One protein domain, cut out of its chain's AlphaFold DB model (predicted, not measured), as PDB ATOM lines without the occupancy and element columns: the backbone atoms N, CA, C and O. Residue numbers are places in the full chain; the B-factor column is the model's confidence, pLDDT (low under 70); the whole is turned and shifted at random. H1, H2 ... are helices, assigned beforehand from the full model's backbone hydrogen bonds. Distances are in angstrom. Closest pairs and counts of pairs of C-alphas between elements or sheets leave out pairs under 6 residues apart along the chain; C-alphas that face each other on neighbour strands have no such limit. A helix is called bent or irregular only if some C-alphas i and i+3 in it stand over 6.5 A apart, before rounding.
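AT A GLANCE: This is residues 68 to 229 of the 231 residues of an uncharacterized protein of Duganella fentianensis (UniProt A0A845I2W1). Four long helices, H1b, H4, H5 and H7, make a bundle: H1b and H5 lie side by side in the middle, H7 packs on both of them, and H4 packs on H5. H1b, H4 and H7 run one way and H5 the other; H1a continues from H1b beyond a bend, and short H3 packs on it at that end of the bundle. The printed part has 162 residues with seven named helices, H1 to H7 in order along the chain, and no named strand; its class is all helix. It is compact, with a radius of gyration of the C-alphas of 16.9 A, and spans 54 by 36 by 25 A.

IN THESE COORDINATES: H1, residues 68 to 103, starts with C-alpha 68 at (-38.897, 29.500, 25.657). By its hydrogen bonds it was assigned as one helix, but it is bent: C-alphas 75 and 78 are 7.1 A apart. Its arms are H1a, residues 68 to 75, 10.3 A long, and H1b, residues 78 to 103, 37.7 A, at a steep tilt of 48 degrees. H2 is residues 112 to 115 and H3 residues 127 to 131. H4, residues 134 to 157, measures 34.5 A. H5, residues 165 to 189, measures 36.4 A and has a kink of 29 degrees near residue 182. H6 is residues 192 to 195. H7, residues 206 to 227, measures 31.5 A and ends with C-alpha 227 at (5.217, 39.778, -3.034).

HOW THE PARTS SIT: H1a touches H3, the closest C-alphas being those of Ala 72 and Gln 128, 5.0 A apart. H1b touches H5, opposite ways at a shallow tilt of 29 degrees, closest at C-alphas 101 and 166, 5.0 A. H1b touches H7, the same way at a shallow tilt of 18 degrees, closest at C-alphas 102 and 224, 6.2 A. With residues 90 to 94 alone H1b touches H2, closest at C-alphas 90 and 115, 5.1 A. H2 and H4 only just touch, with 3 pairs of C-alphas within 8 A, the closest those of Phe 115 and Val 154, 6.7 A. H4 and H5 form a helical hairpin at a shallow tilt of 13 degrees, closest at C-alphas 139 and 186, 5.3 A. With residues 207 to 217 alone H7 touches H5, closest at C-alphas 214 and 177, 6.4 A. H4 and H7 are apart. H6 touches no helix but is near H1b and H7. Every O i to N i+4 pair is within hydrogen-bond range in H1a, H1b and H7, against 19 of 20 in H4, 19 of 21 in H5 and 0 of 1 in H3, where 2 of 2 O i to N i+3 pairs are; H2 and H6 are too short for an O i to N i+4 pair.

THE WHOLE: The two C-alphas farthest apart, those of Arg 68 and Gly 229, are 55.5 A apart. The printed part has no cut. The link from H2 to H3, 11 residues, is long. The mean pLDDT of the printed part is 94.8, and no printed residue is under 70.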
ATOM      1  N   ARG A  68     -39.050  30.386  26.826       96.44
ATOM      2  CA  ARG A  68     -38.897  29.500  25.657       96.44
ATOM      3  C   ARG A  68     -37.805  29.987  24.703       96.44
ATOM      4  O   ARG A  68     -36.962  29.187  24.320       96.44
ATOM      5  N   GLU A  69     -37.749  31.288  24.413       96.19
ATOM      6  CA  GLU A  69     -36.684  31.890  23.592       96.19
ATOM      7  C   GLU A  69     -35.292  31.687  24.217       96.19
ATOM      8  O   GLU A  69     -34.328  31.323  23.538       96.19
ATOM      9  N   SER A  70     -35.160  31.885  25.532       95.69
ATOM     10  CA  SER A  70     -33.900  31.641  26.247       95.69
ATOM     11  C   SER A  70     -33.491  30.164  26.231       95.69
ATOM     12  O   SER A  70     -32.309  29.857  26.058       95.69
ATOM     13  N   ASP A  71     -34.442  29.256  26.437       96.12
ATOM     14  CA  ASP A  71     -34.190  27.814  26.446       96.12
ATOM     15  C   ASP A  71     -33.815  27.318  25.044       96.12
ATOM     16  O   ASP A  71     -32.861  26.550  24.901       96.12
ATOM     17  N   ALA A  72     -34.476  27.832  24.002       96.56
ATOM     18  CA  ALA A  72     -34.144  27.560  22.609       96.56
ATOM     19  C   ALA A  72     -32.714  27.999  22.265       96.56
ATOM     20  O   ALA A  72     -31.947  27.206  21.721       96.56
ATOM     21  N   ARG A  73     -32.295  29.211  22.658       96.44
ATOM     22  CA  ARG A  73     -30.904  29.653  22.451       96.44
ATOM     23  C   ARG A  73     -29.899  28.705  23.100       96.44
ATOM     24  O   ARG A  73     -28.949  28.274  22.454       96.44
ATOM     25  N   ARG A  74     -30.131  28.319  24.356       95.62
ATOM     26  CA  ARG A  74     -29.258  27.368  25.066       95.62
ATOM     27  C   ARG A  74     -29.225  25.992  24.404       95.62
ATOM     28  O   ARG A  74     -28.185  25.343  24.435       95.62
ATOM     29  N   TYR A  75     -30.335  25.568  23.807       96.56
ATOM     30  CA  TYR A  75     -30.445  24.286  23.119       96.56
ATOM     31  C   TYR A  75     -29.503  24.195  21.908       96.56
ATOM     32  O   TYR A  75     -28.777  23.212  21.772       96.56
ATOM     33  N   PHE A  76     -29.441  25.242  21.077       96.94
ATOM     34  CA  PHE A  76     -28.546  25.279  19.909       96.94
ATOM     35  C   PHE A  76     -27.104  25.682  20.242       96.94
ATOM     36  O   PHE A  76     -26.196  25.402  19.459       96.94
ATOM     37  N   ALA A  77     -26.867  26.307  21.400       96.50
ATOM     38  CA  ALA A  77     -25.580  26.908  21.748       96.50
ATOM     39  C   ALA A  77     -24.391  25.934  21.629       96.50
ATOM     40  O   ALA A  77     -23.341  26.304  21.106       96.50
ATOM     41  N   ALA A  78     -24.555  24.675  22.049       95.50
ATOM     42  CA  ALA A  78     -23.487  23.672  21.992       95.50
ATOM     43  C   ALA A  78     -23.108  23.275  20.558       95.50
ATOM     44  O   ALA A  78     -21.931  23.087  20.241       95.50
ATOM     45  N   GLU A  79     -24.104  23.097  19.689       96.12
ATOM     46  CA  GLU A  79     -23.882  22.778  18.279       96.12
ATOM     47  C   GLU A  79     -23.260  23.966  17.552       96.12
ATOM     48  O   GLU A  79     -22.225  23.806  16.906       96.12
ATOM     49  N   LEU A  80     -23.828  25.157  17.748       97.19
ATOM     50  CA  LEU A  80     -23.315  26.394  17.177       97.19
ATOM     51  C   LEU A  80     -21.859  26.647  17.590       97.19
ATOM     52  O   LEU A  80     -21.020  26.882  16.726       97.19
ATOM     53  N   ASN A  81     -21.524  26.506  18.877       96.75
ATOM     54  CA  ASN A  81     -20.151  26.680  19.354       96.75
ATOM     55  C   ASN A  81     -19.176  25.716  18.659       96.75
ATOM     56  O   ASN A  81     -18.137  26.141  18.161       96.75
ATOM     57  N   ARG A  82     -19.528  24.426  18.552       96.62
ATOM     58  CA  ARG A  82     -18.690  23.426  17.862       96.62
ATOM     59  C   ARG A  82     -18.524  23.726  16.373       96.62
ATOM     60  O   ARG A  82     -17.439  23.511  15.835       96.62
ATOM     61  N   ALA A  83     -19.576  24.198  15.710       97.56
ATOM     62  CA  ALA A  83     -19.531  24.553  14.296       97.56
ATOM     63  C   ALA A  83     -18.660  25.797  14.047       97.56
ATOM     64  O   ALA A  83     -17.845  25.800  13.125       97.56
ATOM     65  N   ILE A  84     -18.758  26.816  14.906       97.94
ATOM     66  CA  ILE A  84     -17.932  28.029  14.819       97.94
ATOM     67  C   ILE A  84     -16.465  27.724  15.136       97.94
ATOM     68  O   ILE A  84     -15.587  28.155  14.392       97.94
ATOM     69  N   GLU A  85     -16.175  26.944  16.183       97.06
ATOM     70  CA  GLU A  85     -14.796  26.521  16.470       97.06
ATOM     71  C   GLU A  85     -14.191  25.735  15.306       97.06
ATOM     72  O   GLU A  85     -13.026  25.935  14.955       97.06
ATOM     73  N   ARG A  86     -14.991  24.875  14.667       97.94
ATOM     74  CA  ARG A  86     -14.559  24.148  13.478       97.94
ATOM     75  C   ARG A  86     -14.291  25.089  12.304       97.94
ATOM     76  O   ARG A  86     -13.268  24.934  11.645       97.94
ATOM     77  N   MET A  87     -15.152  26.075  12.066       98.12
ATOM     78  CA  MET A  87     -14.932  27.076  11.018       98.12
ATOM     79  C   MET A  87     -13.663  27.903  11.271       98.12
ATOM     80  O   MET A  87     -12.887  28.143  10.349       98.12
ATOM     81  N   LEU A  88     -13.402  28.272  12.529       97.94
ATOM     82  CA  LEU A  88     -12.168  28.956  12.918       97.94
ATOM     83  C   LEU A  88     -10.936  28.093  12.628       97.94
ATOM     84  O   LEU A  88      -9.961  28.581  12.063       97.94
ATOM     85  N   PHE A  89     -10.994  26.805  12.964       98.06
ATOM     86  CA  PHE A  89      -9.923  25.866  12.638       98.06
ATOM     87  C   PHE A  89      -9.678  25.783  11.123       98.06
ATOM     88  O   PHE A  89      -8.535  25.901  10.684       98.06
ATOM     89  N   ILE A  90     -10.739  25.642  10.320       98.44
ATOM     90  CA  ILE A  90     -10.651  25.594   8.851       98.44
ATOM     91  C   ILE A  90      -9.973  26.856   8.314       98.44
ATOM     92  O   ILE A  90      -9.046  26.763   7.509       98.44
ATOM     93  N   HIS A  91     -10.383  28.031   8.797       98.44
ATOM     94  CA  HIS A  91      -9.794  29.315   8.413       98.44
ATOM     95  C   HIS A  91      -8.297  29.395   8.740       98.44
ATOM     96  O   HIS A  91      -7.496  29.804   7.893       98.44
ATOM     97  N   GLN A  92      -7.894  28.935   9.927       98.06
ATOM     98  CA  GLN A  92      -6.489  28.890  10.338       98.06
ATOM     99  C   GLN A  92      -5.663  27.954   9.445       98.06
ATOM    100  O   GLN A  92      -4.569  28.325   9.005       98.06
ATOM    101  N   ARG A  93      -6.177  26.758   9.128       98.06
ATOM    102  CA  ARG A  93      -5.495  25.815   8.223       98.06
ATOM    103  C   ARG A  93      -5.430  26.349   6.796       98.06
ATOM    104  O   ARG A  93      -4.374  26.263   6.169       98.06
ATOM    105  N   ALA A  94      -6.504  26.960   6.296       97.81
ATOM    106  CA  ALA A  94      -6.532  27.566   4.965       97.81
ATOM    107  C   ALA A  94      -5.520  28.711   4.860       97.81
ATOM    108  O   ALA A  94      -4.744  28.758   3.907       97.81
ATOM    109  N   SER A  95      -5.447  29.561   5.887       97.94
ATOM    110  CA  SER A  95      -4.460  30.639   5.978       97.94
ATOM    111  C   SER A  95      -3.028  30.099   5.969       97.94
ATOM    112  O   SER A  95      -2.195  30.586   5.206       97.94
ATOM    113  N   ALA A  96      -2.730  29.060   6.756       97.75
ATOM    114  CA  ALA A  96      -1.400  28.449   6.794       97.75
ATOM    115  C   ALA A  96      -0.987  27.862   5.432       97.75
ATOM    116  O   ALA A  96       0.106  28.148   4.938       97.75
ATOM    117  N   ASN A  97      -1.876  27.103   4.786       97.75
ATOM    118  CA  ASN A  97      -1.609  26.543   3.461       97.75
ATOM    119  C   ASN A  97      -1.457  27.632   2.397       97.75
ATOM    120  O   ASN A  97      -0.566  27.545   1.551       97.75
ATOM    121  N   PHE A  98      -2.278  28.683   2.460       97.50
ATOM    122  CA  PHE A  98      -2.163  29.829   1.566       97.50
ATOM    123  C   PHE A  98      -0.810  30.530   1.725       97.50
ATOM    124  O   PHE A  98      -0.161  30.809   0.719       97.50
ATOM    125  N   ILE A  99      -0.339  30.763   2.958       97.31
ATOM    126  CA  ILE A  99       0.985  31.355   3.222       97.31
ATOM    127  C   ILE A  99       2.086  30.509   2.583       97.31
ATOM    128  O   ILE A  99       2.908  31.053   1.844       97.31
ATOM    129  N   CYS A 100       2.090  29.197   2.837       97.25
ATOM    130  CA  CYS A 100       3.099  28.286   2.302       97.25
ATOM    131  C   CYS A 100       3.078  28.255   0.767       97.25
ATOM    132  O   CYS A 100       4.113  28.450   0.128       97.25
ATOM    133  N   ALA A 101       1.893  28.118   0.163       95.75
ATOM    134  CA  ALA A 101       1.729  28.131  -1.290       95.75
ATOM    135  C   ALA A 101       2.188  29.462  -1.912       95.75
ATOM    136  O   ALA A 101       2.914  29.482  -2.905       95.75
ATOM    137  N   SER A 102       1.812  30.580  -1.290       96.25
ATOM    138  CA  SER A 102       2.180  31.945  -1.682       96.25
ATOM    139  C   SER A 102       3.685  32.209  -1.562       96.25
ATOM    140  O   SER A 102       4.259  32.956  -2.355       96.25
ATOM    141  N   ALA A 103       4.348  31.605  -0.575       95.69
ATOM    142  CA  ALA A 103       5.795  31.689  -0.380       95.69
ATOM    143  C   ALA A 103       6.581  30.632  -1.178       95.69
ATOM    144  O   ALA A 103       7.809  30.662  -1.163       95.69
ATOM    145  N   LYS A 104       5.890  29.724  -1.885       94.56
ATOM    146  CA  LYS A 104       6.471  28.566  -2.583       94.56
ATOM    147  C   LYS A 104       7.291  27.656  -1.657       94.56
ATOM    148  O   LYS A 104       8.317  27.114  -2.066       94.56
ATOM    149  N   THR A 105       6.849  27.504  -0.412       95.69
ATOM    150  CA  THR A 105       7.417  26.552   0.550       95.69
ATOM    151  C   THR A 105       6.593  25.270   0.586       95.69
ATOM    152  O   THR A 105       5.489  25.213   0.042       95.69
ATOM    153  N   GLU A 106       7.112  24.243   1.258       95.81
ATOM    154  CA  GLU A 106       6.379  22.999   1.494       95.81
ATOM    155  C   GLU A 106       5.043  23.263   2.209       95.81
ATOM    156  O   GLU A 106       4.954  24.133   3.084       95.81
ATOM    157  N   LEU A 107       3.995  22.547   1.790       95.06
ATOM    158  CA  LEU A 107       2.668  22.650   2.389       95.06
ATOM    159  C   LEU A 107       2.607  21.851   3.703       95.06
ATOM    160  O   LEU A 107       3.232  20.798   3.792       95.06
ATOM    161  N   PRO A 108       1.796  22.273   4.689       94.00
ATOM    162  CA  PRO A 108       1.670  21.586   5.978       94.00
ATOM    163  C   PRO A 108       1.152  20.133   5.947       94.00
ATOM    164  O   PRO A 108       1.140  19.490   6.993       94.00
ATOM    165  N   GLY A 109       0.700  19.620   4.796       93.69
ATOM    166  CA  GLY A 109       0.215  18.241   4.651       93.69
ATOM    167  C   GLY A 109      -1.223  18.000   5.128       93.69
ATOM    168  O   GLY A 109      -1.574  16.856   5.416       93.69
ATOM    169  N   ASP A 110      -2.046  19.051   5.222       96.31
ATOM    170  CA  ASP A 110      -3.470  18.928   5.565       96.31
ATOM    171  C   ASP A 110      -4.247  18.143   4.500       96.31
ATOM    172  O   ASP A 110      -3.931  18.176   3.306       96.31
ATOM    173  N   LYS A 111      -5.293  17.445   4.939       95.75
ATOM    174  CA  LYS A 111      -6.151  16.613   4.090       95.75
ATOM    175  C   LYS A 111      -7.471  17.312   3.791       95.75
ATOM    176  O   LYS A 111      -7.819  18.295   4.439       95.75
ATOM    177  N   ARG A 112      -8.244  16.773   2.839       95.94
ATOM    178  CA  ARG A 112      -9.561  17.322   2.463       95.94
ATOM    179  C   ARG A 112     -10.455  17.473   3.686       95.94
ATOM    180  O   ARG A 112     -11.106  18.496   3.871       95.94
ATOM    181  N   GLU A 113     -10.434  16.458   4.540       96.38
ATOM    182  CA  GLU A 113     -11.273  16.359   5.722       96.38
ATOM    183  C   GLU A 113     -10.979  17.467   6.732       96.38
ATOM    184  O   GLU A 113     -11.872  17.816   7.493       96.38
ATOM    185  N   ASP A 114      -9.786  18.073   6.727       96.88
ATOM    186  CA  ASP A 114      -9.432  19.181   7.622       96.88
ATOM    187  C   ASP A 114     -10.159  20.486   7.270       96.88
ATOM    188  O   ASP A 114     -10.287  21.365   8.124       96.88
ATOM    189  N   PHE A 115     -10.694  20.588   6.048       97.44
ATOM    190  CA  PHE A 115     -11.401  21.765   5.541       97.44
ATOM    191  C   PHE A 115     -12.929  21.614   5.548       97.44
ATOM    192  O   PHE A 115     -13.636  22.577   5.249       97.44
ATOM    193  N   LEU A 116     -13.449  20.436   5.913       97.38
ATOM    194  CA  LEU A 116     -14.889  20.182   5.968       97.38
ATOM    195  C   LEU A 116     -15.510  20.710   7.274       97.38
ATOM    196  O   LEU A 116     -14.975  20.437   8.360       97.38
ATOM    197  N   PRO A 117     -16.628  21.458   7.207       97.12
ATOM    198  CA  PRO A 117     -17.317  21.970   8.386       97.12
ATOM    199  C   PRO A 117     -18.066  20.866   9.142       97.12
ATOM    200  O   PRO A 117     -18.336  19.788   8.622       97.12
ATOM    201  N   HIS A 118     -18.437  21.152  10.392       94.81
ATOM    202  CA  HIS A 118     -19.399  20.325  11.117       94.81
ATOM    203  C   HIS A 118     -20.809  20.791  10.775       94.81
ATOM    204  O   HIS A 118     -21.197  21.896  11.152       94.81
ATOM    205  N   MET A 119     -21.558  19.948  10.069       94.50
ATOM    206  CA  MET A 119     -22.932  20.254   9.685       94.50
ATOM    207  C   MET A 119     -23.868  20.200  10.899       94.50
ATOM    208  O   MET A 119     -23.676  19.355  11.782       94.50
ATOM    209  N   PRO A 120     -24.872  21.092  10.964       93.75
ATOM    210  CA  PRO A 120     -25.844  21.075  12.041       93.75
ATOM    211  C   PRO A 120     -26.697  19.807  11.967       93.75
ATOM    212  O   PRO A 120     -27.050  19.335  10.889       93.75
ATOM    213  N   THR A 121     -27.030  19.260  13.131       93.81
ATOM    214  CA  THR A 121     -27.912  18.093  13.282       93.81
ATOM    215  C   THR A 121     -29.271  18.479  13.854       93.81
ATOM    216  O   THR A 121     -30.238  17.740  13.690       93.81
ATOM    217  N   LEU A 122     -29.349  19.631  14.530       91.38
ATOM    218  CA  LEU A 122     -30.578  20.121  15.146       91.38
ATOM    219  C   LEU A 122     -31.398  20.984  14.185       91.38
ATOM    220  O   LEU A 122     -32.624  20.960  14.230       91.38
ATOM    221  N   TYR A 123     -30.750  21.771  13.332       88.00
ATOM    222  CA  TYR A 123     -31.438  22.627  12.368       88.00
ATOM    223  C   TYR A 123     -31.736  21.878  11.052       88.00
ATOM    224  O   TYR A 123     -30.851  21.170  10.571       88.00
ATOM    225  N   PRO A 124     -32.919  22.067  10.426       86.81
ATOM    226  CA  PRO A 124     -34.042  22.923  10.843       86.81
ATOM    227  C   PRO A 124     -35.113  22.210  11.689       86.81
ATOM    228  O   PRO A 124     -36.105  22.829  12.074       86.81
ATOM    229  N   ASP A 125     -34.942  20.918  11.960       92.25
ATOM    230  CA  ASP A 125     -36.041  20.052  12.401       92.25
ATOM    231  C   ASP A 125     -36.321  20.094  13.912       92.25
ATOM    232  O   ASP A 125     -37.409  19.709  14.354       92.25
ATOM    233  N   ALA A 126     -35.374  20.575  14.722       94.94
ATOM    234  CA  ALA A 126     -35.546  20.678  16.166       94.94
ATOM    235  C   ALA A 126     -36.726  21.610  16.512       94.94
ATOM    236  O   ALA A 126     -36.729  22.779  16.113       94.94
ATOM    237  N   PRO A 127     -37.711  21.155  17.316       95.38
ATOM    238  CA  PRO A 127     -38.880  21.961  17.675       95.38
ATOM    239  C   PRO A 127     -38.533  23.320  18.293       95.38
ATOM    240  O   PRO A 127     -39.226  24.305  18.040       95.38
ATOM    241  N   GLN A 128     -37.432  23.377  19.047       95.81
ATOM    242  CA  GLN A 128     -36.906  24.570  19.709       95.81
ATOM    243  C   GLN A 128     -36.549  25.682  18.720       95.81
ATOM    244  O   GLN A 128     -36.526  26.846  19.106       95.81
ATOM    245  N   PHE A 129     -36.310  25.365  17.442       95.81
ATOM    246  CA  PHE A 129     -36.066  26.377  16.417       95.81
ATOM    247  C   PHE A 129     -37.250  27.348  16.286       95.81
ATOM    248  O   PHE A 129     -37.058  28.547  16.113       95.81
ATOM    249  N   ARG A 130     -38.483  26.847  16.448       94.75
ATOM    250  CA  ARG A 130     -39.719  27.650  16.366       94.75
ATOM    251  C   ARG A 130     -39.874  28.636  17.520       94.75
ATOM    252  O   ARG A 130     -40.648  29.583  17.404       94.75
ATOM    253  N   ASP A 131     -39.187  28.374  18.625       96.44
ATOM    254  CA  ASP A 131     -39.198  29.212  19.817       96.44
ATOM    255  C   ASP A 131     -38.096  30.279  19.787       96.44
ATOM    256  O   ASP A 131     -38.066  31.117  20.682       96.44
ATOM    257  N   LEU A 132     -37.198  30.283  18.792       96.50
ATOM    258  CA  LEU A 132     -36.226  31.363  18.624       96.50
ATOM    259  C   LEU A 132     -36.919  32.668  18.219       96.50
ATOM    260  O   LEU A 132     -37.925  32.679  17.504       96.50
ATOM    261  N   SER A 133     -36.337  33.793  18.640       96.56
ATOM    262  CA  SER A 133     -36.725  35.087  18.087       96.56
ATOM    263  C   SER A 133     -36.392  35.134  16.590       96.56
ATOM    264  O   SER A 133     -35.499  34.425  16.121       96.56
ATOM    265  N   GLY A 134     -37.095  35.978  15.827       95.81
ATOM    266  CA  GLY A 134     -36.859  36.093  14.383       95.81
ATOM    267  C   GLY A 134     -35.400  36.417  14.053       95.81
ATOM    268  O   GLY A 134     -34.822  35.801  13.163       95.81
ATOM    269  N   ASP A 135     -34.783  37.316  14.817       96.62
ATOM    270  CA  ASP A 135     -33.391  37.692  14.593       96.62
ATOM    271  C   ASP A 135     -32.408  36.570  14.968       96.62
ATOM    272  O   ASP A 135     -31.426  36.355  14.260       96.62
ATOM    273  N   ASP A 136     -32.662  35.832  16.056       96.81
ATOM    274  CA  ASP A 136     -31.803  34.707  16.458       96.81
ATOM    275  C   ASP A 136     -31.888  33.559  15.448       96.81
ATOM    276  O   ASP A 136     -30.870  32.954  15.108       96.81
ATOM    277  N   ALA A 137     -33.089  33.287  14.927       96.44
ATOM    278  CA  ALA A 137     -33.296  32.321  13.858       96.44
ATOM    279  C   ALA A 137     -32.544  32.739  12.587       96.44
ATOM    280  O   ALA A 137     -31.831  31.922  12.012       96.44
ATOM    281  N   MET A 138     -32.638  34.010  12.180       96.56
ATOM    282  CA  MET A 138     -31.924  34.526  11.008       96.56
ATOM    283  C   MET A 138     -30.403  34.431  11.156       96.56
ATOM    284  O   MET A 138     -29.735  34.019  10.211       96.56
ATOM    285  N   ALA A 139     -29.855  34.760  12.329       96.50
ATOM    286  CA  ALA A 139     -28.422  34.628  12.588       96.50
ATOM    287  C   ALA A 139     -27.957  33.163  12.514       96.50
ATOM    288  O   ALA A 139     -26.904  32.873  11.943       96.50
ATOM    289  N   LEU A 140     -28.762  32.237  13.048       96.31
ATOM    290  CA  LEU A 140     -28.480  30.803  12.991       96.31
ATOM    291  C   LEU A 140     -28.521  30.273  11.550       96.31
ATOM    292  O   LEU A 140     -27.581  29.606  11.123       96.31
ATOM    293  N   ILE A 141     -29.573  30.618  10.798       95.75
ATOM    294  CA  ILE A 141     -29.735  30.254   9.382       95.75
ATOM    295  C   ILE A 141     -28.546  30.767   8.572       95.75
ATOM    296  O   ILE A 141     -27.890  29.988   7.888       95.75
ATOM    297  N   ALA A 142     -28.232  32.060   8.689       95.75
ATOM    298  CA  ALA A 142     -27.171  32.689   7.910       95.75
ATOM    299  C   ALA A 142     -25.818  32.005   8.127       95.75
ATOM    300  O   ALA A 142     -25.073  31.794   7.171       95.75
ATOM    301  N   PHE A 143     -25.504  31.625   9.370       96.88
ATOM    302  CA  PHE A 143     -24.275  30.897   9.655       96.88
ATOM    303  C   PHE A 143     -24.313  29.446   9.149       96.88
ATOM    304  O   PHE A 143     -23.323  28.962   8.611       96.88
ATOM    305  N   TYR A 144     -25.431  28.733   9.281       95.62
ATOM    306  CA  TYR A 144     -25.523  27.344   8.819       95.62
ATOM    307  C   TYR A 144     -25.546  27.204   7.295       95.62
ATOM    308  O   TYR A 144     -24.948  26.263   6.770       95.62
ATOM    309  N   ASP A 145     -26.127  28.159   6.574       94.69
ATOM    310  CA  ASP A 145     -26.107  28.170   5.110       94.69
ATOM    311  C   ASP A 145     -24.676  28.303   4.567       94.69
ATOM    312  O   ASP A 145     -24.298  27.614   3.612       94.69
ATOM    313  N   VAL A 146     -23.827  29.118   5.207       95.38
ATOM    314  CA  VAL A 146     -22.423  29.247   4.781       95.38
ATOM    315  C   VAL A 146     -21.566  28.028   5.116       95.38
ATOM    316  O   VAL A 146     -20.581  27.784   4.420       95.38
ATOM    317  N   LEU A 147     -21.960  27.189   6.085       95.88
ATOM    318  CA  LEU A 147     -21.321  25.878   6.270       95.88
ATOM    319  C   LEU A 147     -21.531  24.997   5.034       95.88
ATOM    320  O   LEU A 147     -20.581  24.389   4.545       95.88
ATOM    321  N   GLN A 148     -22.739  24.986   4.467       94.44
ATOM    322  CA  GLN A 148     -23.002  24.231   3.239       94.44
ATOM    323  C   GLN A 148     -22.196  24.778   2.057       94.44
ATOM    324  O   GLN A 148     -21.675  24.013   1.246       94.44
ATOM    325  N   ALA A 149     -22.074  26.105   1.956       94.56
ATOM    326  CA  ALA A 149     -21.246  26.734   0.932       94.56
ATOM    327  C   ALA A 149     -19.769  26.329   1.075       94.56
ATOM    328  O   ALA A 149     -19.126  26.007   0.074       94.56
ATOM    329  N   GLN A 150     -19.250  26.293   2.308       96.00
ATOM    330  CA  GLN A 150     -17.888  25.851   2.601       96.00
ATOM    331  C   GLN A 150     -17.663  24.391   2.203       96.00
ATOM    332  O   GLN A 150     -16.685  24.103   1.518       96.00
ATOM    333  N   GLU A 151     -18.567  23.483   2.578       96.44
ATOM    334  CA  GLU A 151     -18.486  22.068   2.197       96.44
ATOM    335  C   GLU A 151     -18.448  21.905   0.672       96.44
ATOM    336  O   GLU A 151     -17.515  21.311   0.136       96.44
ATOM    337  N   ARG A 152     -19.401  22.514  -0.045       95.25
ATOM    338  CA  ARG A 152     -19.454  22.446  -1.516       95.25
ATOM    339  C   ARG A 152     -18.201  23.018  -2.172       95.25
ATOM    340  O   ARG A 152     -17.732  22.464  -3.159       95.25
ATOM    341  N   SER A 153     -17.670  24.116  -1.636       94.44
ATOM    342  CA  SER A 153     -16.431  24.719  -2.133       94.44
ATOM    343  C   SER A 153     -15.253  23.761  -1.979       94.44
ATOM    344  O   SER A 153     -14.486  23.579  -2.921       94.44
ATOM    345  N   VAL A 154     -15.136  23.096  -0.825       95.94
ATOM    346  CA  VAL A 154     -14.085  22.096  -0.597       95.94
ATOM    347  C   VAL A 154     -14.222  20.931  -1.567       95.94
ATOM    348  O   VAL A 154     -13.232  20.569  -2.192       95.94
ATOM    349  N   GLU A 155     -15.426  20.394  -1.759       94.44
ATOM    350  CA  GLU A 155     -15.655  19.301  -2.713       94.44
ATOM    351  C   GLU A 155     -15.340  19.692  -4.168       94.44
ATOM    352  O   GLU A 155     -14.760  18.894  -4.899       94.44
ATOM    353  N   ASP A 156     -15.676  20.914  -4.595       92.50
ATOM    354  CA  ASP A 156     -15.440  21.376  -5.975       92.50
ATOM    355  C   ASP A 156     -13.970  21.741  -6.247       92.50
ATOM    356  O   ASP A 156     -13.457  21.546  -7.351       92.50
ATOM    357  N   TRP A 157     -13.267  22.303  -5.260       92.19
ATOM    358  CA  TRP A 157     -11.913  22.830  -5.461       92.19
ATOM    359  C   TRP A 157     -10.799  21.875  -5.046       92.19
ATOM    360  O   TRP A 157      -9.673  22.025  -5.531       92.19
ATOM    361  N   TRP A 158     -11.062  20.918  -4.152       91.38
ATOM    362  CA  TRP A 158     -10.019  20.022  -3.667       91.38
ATOM    363  C   TRP A 158      -9.402  19.220  -4.817       91.38
ATOM    364  O   TRP A 158     -10.089  18.485  -5.517       91.38
ATOM    365  N   GLN A 159      -8.087  19.365  -5.012       80.44
ATOM    366  CA  GLN A 159      -7.334  18.730  -6.107       80.44
ATOM    367  C   GLN A 159      -7.901  18.994  -7.513       80.44
ATOM    368  O   GLN A 159      -7.641  18.231  -8.444       80.44
ATOM    369  N   ARG A 160      -8.635  20.099  -7.694       88.00
ATOM    370  CA  ARG A 160      -9.170  20.488  -8.997       88.00
ATOM    371  C   ARG A 160      -8.045  20.648 -10.017       88.00
ATOM    372  O   ARG A 160      -7.097  21.407  -9.807       88.00
ATOM    373  N   GLU A 161      -8.174  19.945 -11.137       87.56
ATOM    374  CA  GLU A 161      -7.176  19.949 -12.202       87.56
ATOM    375  C   GLU A 161      -6.920  21.375 -12.724       87.56
ATOM    376  O   GLU A 161      -7.839  22.181 -12.889       87.56
ATOM    377  N   GLY A 162      -5.646  21.703 -12.950       88.38
ATOM    378  CA  GLY A 162      -5.221  23.010 -13.456       88.38
ATOM    379  C   GLY A 162      -5.218  24.149 -12.430       88.38
ATOM    380  O   GLY A 162      -4.784  25.250 -12.768       88.38
ATOM    381  N   GLN A 163      -5.648  23.921 -11.183       91.56
ATOM    382  CA  GLN A 163      -5.583  24.938 -10.132       91.56
ATOM    383  C   GLN A 163      -4.280  24.875  -9.339       91.56
ATOM    384  O   GLN A 163      -3.836  23.821  -8.889       91.56
ATOM    385  N   LEU A 164      -3.679  26.047  -9.125       92.56
ATOM    386  CA  LEU A 164      -2.537  26.179  -8.228       92.56
ATOM    387  C   LEU A 164      -3.010  26.097  -6.768       92.56
ATOM    388  O   LEU A 164      -4.041  26.692  -6.440       92.56
ATOM    389  N   PRO A 165      -2.232  25.479  -5.858       93.56
ATOM    390  CA  PRO A 165      -2.578  25.414  -4.437       93.56
ATOM    391  C   PRO A 165      -2.900  26.783  -3.825       93.56
ATOM    392  O   PRO A 165      -3.835  26.908  -3.041       93.56
ATOM    393  N   VAL A 166      -2.183  27.833  -4.236       95.00
ATOM    394  CA  VAL A 166      -2.428  29.202  -3.756       95.00
ATOM    395  C   VAL A 166      -3.850  29.683  -4.064       95.00
ATOM    396  O   VAL A 166      -4.450  30.335  -3.219       95.00
ATOM    397  N   ASN A 167      -4.434  29.308  -5.208       94.38
ATOM    398  CA  ASN A 167      -5.804  29.686  -5.568       94.38
ATOM    399  C   ASN A 167      -6.830  28.927  -4.724       94.38
ATOM    400  O   ASN A 167      -7.783  29.528  -4.231       94.38
ATOM    401  N   ILE A 168      -6.609  27.622  -4.530       95.31
ATOM    402  CA  ILE A 168      -7.478  26.752  -3.727       95.31
ATOM    403  C   ILE A 168      -7.553  27.285  -2.294       95.31
ATOM    404  O   ILE A 168      -8.633  27.571  -1.780       95.31
ATOM    405  N   PHE A 169      -6.396  27.497  -1.664       96.19
ATOM    406  CA  PHE A 169      -6.357  27.940  -0.274       96.19
ATOM    407  C   PHE A 169      -6.740  29.410  -0.099       96.19
ATOM    408  O   PHE A 169      -7.277  29.758   0.949       96.19
ATOM    409  N   ASN A 170      -6.564  30.256  -1.121       95.38
ATOM    410  CA  ASN A 170      -7.140  31.602  -1.119       95.38
ATOM    411  C   ASN A 170      -8.676  31.559  -1.119       95.38
ATOM    412  O   ASN A 170      -9.304  32.273  -0.343       95.38
ATOM    413  N   SER A 171      -9.276  30.691  -1.942       94.69
ATOM    414  CA  SER A 171     -10.731  30.488  -1.983       94.69
ATOM    415  C   SER A 171     -11.264  30.007  -0.629       94.69
ATOM    416  O   SER A 171     -12.168  30.622  -0.061       94.69
ATOM    417  N   PHE A 172     -10.644  28.975  -0.044       96.44
ATOM    418  CA  PHE A 172     -11.044  28.459   1.271       96.44
ATOM    419  C   PHE A 172     -10.857  29.485   2.388       96.44
ATOM    420  O   PHE A 172     -11.727  29.621   3.248       96.44
ATOM    421  N   MET A 173      -9.747  30.231   2.383       96.69
ATOM    422  CA  MET A 173      -9.495  31.290   3.361       96.69
ATOM    423  C   MET A 173     -10.530  32.415   3.240       96.69
ATOM    424  O   MET A 173     -11.033  32.879   4.258       96.69
ATOM    425  N   GLY A 174     -10.879  32.831   2.019       95.44
ATOM    426  CA  GLY A 174     -11.899  33.853   1.777       95.44
ATOM    427  C   GLY A 174     -13.284  33.422   2.260       95.44
ATOM    428  O   GLY A 174     -13.914  34.129   3.041       95.44
ATOM    429  N   LEU A 175     -13.725  32.224   1.877       96.06
ATOM    430  CA  LEU A 175     -15.052  31.727   2.245       96.06
ATOM    431  C   LEU A 175     -15.191  31.471   3.753       96.06
ATOM    432  O   LEU A 175     -16.198  31.836   4.366       96.06
ATOM    433  N   SER A 176     -14.158  30.906   4.382       97.06
ATOM    434  CA  SER A 176     -14.142  30.720   5.836       97.06
ATOM    435  C   SER A 176     -14.048  32.052   6.589       97.06
ATOM    436  O   SER A 176     -14.689  32.203   7.627       97.06
ATOM    437  N   ARG A 177     -13.343  33.059   6.052       96.75
ATOM    438  CA  ARG A 177     -13.334  34.429   6.593       96.75
ATOM    439  C   ARG A 177     -14.742  35.027   6.586       96.75
ATOM    440  O   ARG A 177     -15.184  35.526   7.619       96.75
ATOM    441  N   ASP A 178     -15.445  34.954   5.460       95.31
ATOM    442  CA  ASP A 178     -16.813  35.470   5.336       95.31
ATOM    443  C   ASP A 178     -17.773  34.737   6.280       95.31
ATOM    444  O   ASP A 178     -18.585  35.360   6.970       95.31
ATOM    445  N   SER A 179     -17.597  33.422   6.414       96.00
ATOM    446  CA  SER A 179     -18.363  32.601   7.353       96.00
ATOM    447  C   SER A 179     -18.135  33.007   8.810       96.00
ATOM    448  O   SER A 179     -19.082  33.111   9.589       96.00
ATOM    449  N   LEU A 180     -16.885  33.291   9.190       97.44
ATOM    450  CA  LEU A 180     -16.540  33.780  10.524       97.44
ATOM    451  C   LEU A 180     -17.080  35.188  10.800       97.44
ATOM    452  O   LEU A 180     -17.414  35.492  11.943       97.44
ATOM    453  N   MET A 181     -17.211  36.044   9.781       95.75
ATOM    454  CA  MET A 181     -17.863  37.347   9.950       95.75
ATOM    455  C   MET A 181     -19.350  37.197  10.295       95.75
ATOM    456  O   MET A 181     -19.829  37.902  11.181       95.75
ATOM    457  N   LEU A 182     -20.055  36.251   9.667       94.56
ATOM    458  CA  LEU A 182     -21.450  35.933  10.006       94.56
ATOM    459  C   LEU A 182     -21.571  35.270  11.386       94.56
ATOM    460  O   LEU A 182     -22.482  35.585  12.153       94.56
ATOM    461  N   ALA A 183     -20.610  34.413  11.744       95.81
ATOM    462  CA  ALA A 183     -20.562  33.746  13.044       95.81
ATOM    463  C   ALA A 183     -20.541  34.725  14.231       95.81
ATOM    464  O   ALA A 183     -21.038  34.393  15.306       95.81
ATOM    465  N   LYS A 184     -19.991  35.935  14.055       95.19
ATOM    466  CA  LYS A 184     -19.913  36.959  15.112       95.19
ATOM    467  C   LYS A 184     -21.284  37.378  15.636       95.19
ATOM    468  O   LYS A 184     -21.430  37.539  16.845       95.19
ATOM    469  N   ASP A 185     -22.285  37.515  14.767       93.62
ATOM    470  CA  ASP A 185     -23.642  37.862  15.210       93.62
ATOM    471  C   ASP A 185     -24.263  36.709  16.017       93.62
ATOM    472  O   ASP A 185     -24.788  36.906  17.114       93.62
ATOM    473  N   ALA A 186     -24.090  35.476  15.533       94.94
ATOM    474  CA  ALA A 186     -24.563  34.279  16.221       94.94
ATOM    475  C   ALA A 186     -23.877  34.082  17.594       94.94
ATOM    476  O   ALA A 186     -24.551  33.753  18.570       94.94
ATOM    477  N   LEU A 187     -22.572  34.360  17.717       95.94
ATOM    478  CA  LEU A 187     -21.837  34.312  18.994       95.94
ATOM    479  C   LEU A 187     -22.447  35.227  20.054       95.94
ATOM    480  O   LEU A 187     -22.622  34.805  21.198       95.94
ATOM    481  N   VAL A 188     -22.772  36.465  19.675       95.75
ATOM    482  CA  VAL A 188     -23.329  37.468  20.592       95.75
ATOM    483  C   VAL A 188     -24.764  37.108  20.973       95.75
ATOM    484  O   VAL A 188     -25.109  37.099  22.154       95.75
ATOM    485  N   ARG A 189     -25.599  36.762  19.991       95.44
ATOM    486  CA  ARG A 189     -27.024  36.455  20.203       95.44
ATOM    487  C   ARG A 189     -27.255  35.226  21.070       95.44
ATOM    488  O   ARG A 189     -28.150  35.232  21.923       95.44
ATOM    489  N   PHE A 190     -26.430  34.200  20.868       96.94
ATOM    490  CA  PHE A 190     -26.459  32.952  21.629       96.94
ATOM    491  C   PHE A 190     -25.540  32.985  22.856       96.94
ATOM    492  O   PHE A 190     -25.504  32.006  23.599       96.94
ATOM    493  N   ASP A 191     -24.861  34.111  23.103       95.75
ATOM    494  CA  ASP A 191     -24.086  34.376  24.317       95.75
ATOM    495  C   ASP A 191     -23.012  33.303  24.584       95.75
ATOM    496  O   ASP A 191     -22.814  32.807  25.698       95.75
ATOM    497  N   LEU A 192     -22.337  32.897  23.505       96.56
ATOM    498  CA  LEU A 192     -21.488  31.709  23.499       96.56
ATOM    499  C   LEU A 192     -20.221  31.871  24.333       96.56
ATOM    500  O   LEU A 192     -19.856  30.927  25.020       96.56
ATOM    501  N   ASP A 193     -19.590  33.047  24.358       95.38
ATOM    502  CA  ASP A 193     -18.392  33.260  25.186       95.38
ATOM    503  C   ASP A 193     -18.693  33.135  26.686       95.38
ATOM    504  O   ASP A 193     -17.838  32.699  27.461       95.38
ATOM    505  N   ARG A 194     -19.915  33.488  27.111       94.94
ATOM    506  CA  ARG A 194     -20.341  33.305  28.501       94.94
ATOM    507  C   ARG A 194     -20.692  31.850  28.794       94.94
ATOM    508  O   ARG A 194     -20.394  31.368  29.886       94.94
ATOM    509  N   LEU A 195     -21.352  31.164  27.860       95.06
ATOM    510  CA  LEU A 195     -21.753  29.761  28.021       95.06
ATOM    511  C   LEU A 195     -20.571  28.786  27.901       95.06
ATOM    512  O   LEU A 195     -20.559  27.757  28.576       95.06
ATOM    513  N   TYR A 196     -19.577  29.124  27.081       94.25
ATOM    514  CA  TYR A 196     -18.391  28.322  26.778       94.25
ATOM    515  C   TYR A 196     -17.111  29.143  26.983       94.25
ATOM    516  O   TYR A 196     -16.372  29.396  26.027       94.25
ATOM    517  N   PRO A 197     -16.812  29.561  28.226       93.00
ATOM    518  CA  PRO A 197     -15.594  30.299  28.498       93.00
ATOM    519  C   PRO A 197     -14.360  29.419  28.232       93.00
ATOM    520  O   PRO A 197     -14.409  28.191  28.392       93.00
ATOM    521  N   PRO A 198     -13.224  30.026  27.860       91.00
ATOM    522  CA  PRO A 198     -11.989  29.290  27.644       91.00
ATOM    523  C   PRO A 198     -11.559  28.549  28.917       91.00
ATOM    524  O   PRO A 198     -11.615  29.081  30.025       91.00
ATOM    525  N   ARG A 199     -11.086  27.306  28.756       86.81
ATOM    526  CA  ARG A 199     -10.641  26.457  29.881       86.81
ATOM    527  C   ARG A 199      -9.416  27.004  30.610       86.81
ATOM    528  O   ARG A 199      -9.221  26.713  31.785       86.81
ATOM    529  N   TYR A 200      -8.580  27.755  29.904       86.56
ATOM    530  CA  TYR A 200      -7.332  28.305  30.413       86.56
ATOM    531  C   TYR A 200      -7.304  29.804  30.158       86.56
ATOM    532  O   TYR A 200      -7.698  30.246  29.087       86.56
ATOM    533  N   GLN A 201      -6.759  30.579  31.095       78.44
ATOM    534  CA  GLN A 201      -6.670  32.040  30.970       78.44
ATOM    535  C   GLN A 201      -5.807  32.495  29.779       78.44
ATOM    536  O   GLN A 201      -6.009  33.576  29.238       78.44
ATOM    537  N   ALA A 202      -4.857  31.657  29.355       84.12
ATOM    538  CA  ALA A 202      -4.059  31.891  28.154       84.12
ATOM    539  C   ALA A 202      -4.873  31.743  26.855       84.12
ATOM    540  O   ALA A 202      -4.460  32.242  25.808       84.12
ATOM    541  N   TRP A 203      -6.008  31.042  26.896       85.81
ATOM    542  CA  TRP A 203      -6.919  30.937  25.766       85.81
ATOM    543  C   TRP A 203      -7.907  32.093  25.829       85.81
ATOM    544  O   TRP A 203      -8.617  32.277  26.812       85.81
ATOM    545  N   LYS A 204      -7.934  32.889  24.764       91.88
ATOM    546  CA  LYS A 204      -8.899  33.976  24.615       91.88
ATOM    547  C   LYS A 204     -10.304  33.416  24.326       91.88
ATOM    548  O   LYS A 204     -10.398  32.301  23.799       91.88
ATOM    549  N   PRO A 205     -11.375  34.172  24.629       94.69
ATOM    550  CA  PRO A 205     -12.732  33.855  24.181       94.69
ATOM    551  C   PRO A 205     -12.806  33.620  22.668       94.69
ATOM    552  O   PRO A 205     -11.938  34.072  21.910       94.69
ATOM    553  N   LEU A 206     -13.833  32.903  22.215       95.38
ATOM    554  CA  LEU A 206     -13.967  32.518  20.810       95.38
ATOM    555  C   LEU A 206     -14.133  33.748  19.912       95.38
ATOM    556  O   LEU A 206     -13.495  33.814  18.860       95.38
ATOM    557  N   SER A 207     -14.893  34.753  20.356       95.62
ATOM    558  CA  SER A 207     -15.020  36.030  19.637       95.62
ATOM    559  C   SER A 207     -13.670  36.712  19.399       95.62
ATOM    560  O   SER A 207     -13.342  37.059  18.266       95.62
ATOM    561  N   GLU A 208     -12.838  36.837  20.434       95.56
ATOM    562  CA  GLU A 208     -11.511  37.451  20.332       95.56
ATOM    563  C   GLU A 208     -10.566  36.664  19.422       95.56
ATOM    564  O   GLU A 208      -9.771  37.256  18.686       95.56
ATOM    565  N   ARG A 209     -10.629  35.328  19.468       95.94
ATOM    566  CA  ARG A 209      -9.835  34.467  18.583       95.94
ATOM    567  C   ARG A 209     -10.225  34.685  17.123       95.94
ATOM    568  O   ARG A 209      -9.342  34.791  16.280       95.94
ATOM    569  N   ILE A 210     -11.518  34.806  16.835       97.31
ATOM    570  CA  ILE A 210     -12.008  35.088  15.481       97.31
ATOM    571  C   ILE A 210     -11.512  36.448  14.994       97.31
ATOM    572  O   ILE A 210     -10.959  36.526  13.904       97.31
ATOM    573  N   GLU A 211     -11.640  37.506  15.797       96.38
ATOM    574  CA  GLU A 211     -11.168  38.845  15.403       96.38
ATOM    575  C   GLU A 211      -9.669  38.864  15.098       96.38
ATOM    576  O   GLU A 211      -9.226  39.469  14.116       96.38
ATOM    577  N   LEU A 212      -8.885  38.165  15.922       95.69
ATOM    578  CA  LEU A 212      -7.453  38.021  15.705       95.69
ATOM    579  C   LEU A 212      -7.164  37.344  14.360       95.69
ATOM    580  O   LEU A 212      -6.351  37.856  13.589       95.69
ATOM    581  N   GLU A 213      -7.840  36.239  14.044       95.44
ATOM    582  CA  GLU A 213      -7.596  35.521  12.788       95.44
ATOM    583  C   GLU A 213      -8.119  36.260  11.550       95.44
ATOM    584  O   GLU A 213      -7.473  36.254  10.495       95.44
ATOM    585  N   LEU A 214      -9.231  36.988  11.664       96.31
ATOM    586  CA  LEU A 214      -9.707  37.873  10.598       96.31
ATOM    587  C   LEU A 214      -8.667  38.961  10.280       96.31
ATOM    588  O   LEU A 214      -8.383  39.225   9.110       96.31
ATOM    589  N   SER A 215      -8.034  39.539  11.305       96.44
ATOM    590  CA  SER A 215      -6.937  40.503  11.133       96.44
ATOM    591  C   SER A 215      -5.678  39.856  10.539       96.44
ATOM    592  O   SER A 215      -5.062  40.398   9.614       96.44
ATOM    593  N   ASN A 216      -5.310  38.660  11.007       95.06
ATOM    594  CA  ASN A 216      -4.152  37.924  10.497       95.06
ATOM    595  C   ASN A 216      -4.302  37.579   9.011       95.06
ATOM    596  O   ASN A 216      -3.389  37.839   8.227       95.06
ATOM    597  N   SER A 217      -5.455  37.045   8.601       94.81
ATOM    598  CA  SER A 217      -5.707  36.679   7.199       94.81
ATOM    599  C   SER A 217      -5.702  37.888   6.254       94.81
ATOM    600  O   SER A 217      -5.197  37.791   5.131       94.81
ATOM    601  N   ALA A 218      -6.156  39.059   6.715       95.12
ATOM    602  CA  ALA A 218      -6.028  40.305   5.956       95.12
ATOM    603  C   ALA A 218      -4.553  40.671   5.708       95.12
ATOM    604  O   ALA A 218      -4.158  40.919   4.567       95.12
ATOM    605  N   ARG A 219      -3.709  40.612   6.749       95.94
ATOM    606  CA  ARG A 219      -2.259  40.865   6.634       95.94
ATOM    607  C   ARG A 219      -1.558  39.854   5.731       95.94
ATOM    608  O   ARG A 219      -0.648  40.208   4.985       95.94
ATOM    609  N   VAL A 220      -1.966  38.592   5.805       94.94
ATOM    610  CA  VAL A 220      -1.448  37.506   4.963       94.94
ATOM    611  C   VAL A 220      -1.768  37.757   3.488       94.94
ATOM    612  O   VAL A 220      -0.888  37.621   2.635       94.94
ATOM    613  N   THR A 221      -2.996  38.183   3.194       93.88
ATOM    614  CA  THR A 221      -3.423  38.545   1.836       93.88
ATOM    615  C   THR A 221      -2.634  39.748   1.318       93.88
ATOM    616  O   THR A 221      -2.099  39.710   0.212       93.88
ATOM    617  N   GLU A 222      -2.467  40.788   2.136       95.19
ATOM    618  CA  GLU A 222      -1.658  41.963   1.791       95.19
ATOM    619  C   GLU A 222      -0.193  41.588   1.501       95.19
ATOM    620  O   GLU A 222       0.395  42.043   0.520       95.19
ATOM    621  N   ALA A 223       0.401  40.717   2.321       94.50
ATOM    622  CA  ALA A 223       1.766  40.240   2.118       94.50
ATOM    623  C   ALA A 223       1.919  39.447   0.808       94.50
ATOM    624  O   ALA A 223       2.946  39.573   0.136       94.50
ATOM    625  N   HIS A 224       0.908  38.660   0.426       94.56
ATOM    626  CA  HIS A 224       0.866  38.000  -0.877       94.56
ATOM    627  C   HIS A 224       0.845  39.027  -2.019       94.56
ATOM    628  O   HIS A 224       1.709  38.971  -2.893       94.56
ATOM    629  N   LEU A 225      -0.059  40.012  -1.978       94.81
ATOM    630  CA  LEU A 225      -0.159  41.044  -3.020       94.81
ATOM    631  C   LEU A 225       1.153  41.820  -3.196       94.81
ATOM    632  O   LEU A 225       1.622  41.989  -4.323       94.81
ATOM    633  N   LYS A 226       1.801  42.206  -2.088       94.12
ATOM    634  CA  LYS A 226       3.114  42.873  -2.107       94.12
ATOM    635  C   LYS A 226       4.198  42.013  -2.751       94.12
ATOM    636  O   LYS A 226       4.995  42.523  -3.533       94.12
ATOM    637  N   ARG A 227       4.230  40.709  -2.456       91.38
ATOM    638  CA  ARG A 227       5.217  39.778  -3.034       91.38
ATOM    639  C   ARG A 227       5.065  39.637  -4.547       91.38
ATOM    640  O   ARG A 227       6.057  39.421  -5.236       91.38
ATOM    641  N   HIS A 228       3.839  39.755  -5.050       88.31
ATOM    642  CA  HIS A 228       3.512  39.556  -6.460       88.31
ATOM    643  C   HIS A 228       3.285  40.862  -7.240       88.31
ATOM    644  O   HIS A 228       2.850  40.805  -8.386       88.31
ATOM    645  N   GLY A 229       3.622  42.021  -6.659       77.81
ATOM    646  CA  GLY A 229       3.591  43.316  -7.349       77.81
ATOM    647  C   GLY A 229       2.191  43.799  -7.739       77.81
ATOM    648  O   GLY A 229       2.063  44.566  -8.687       77.81
TER     649      GLY A 229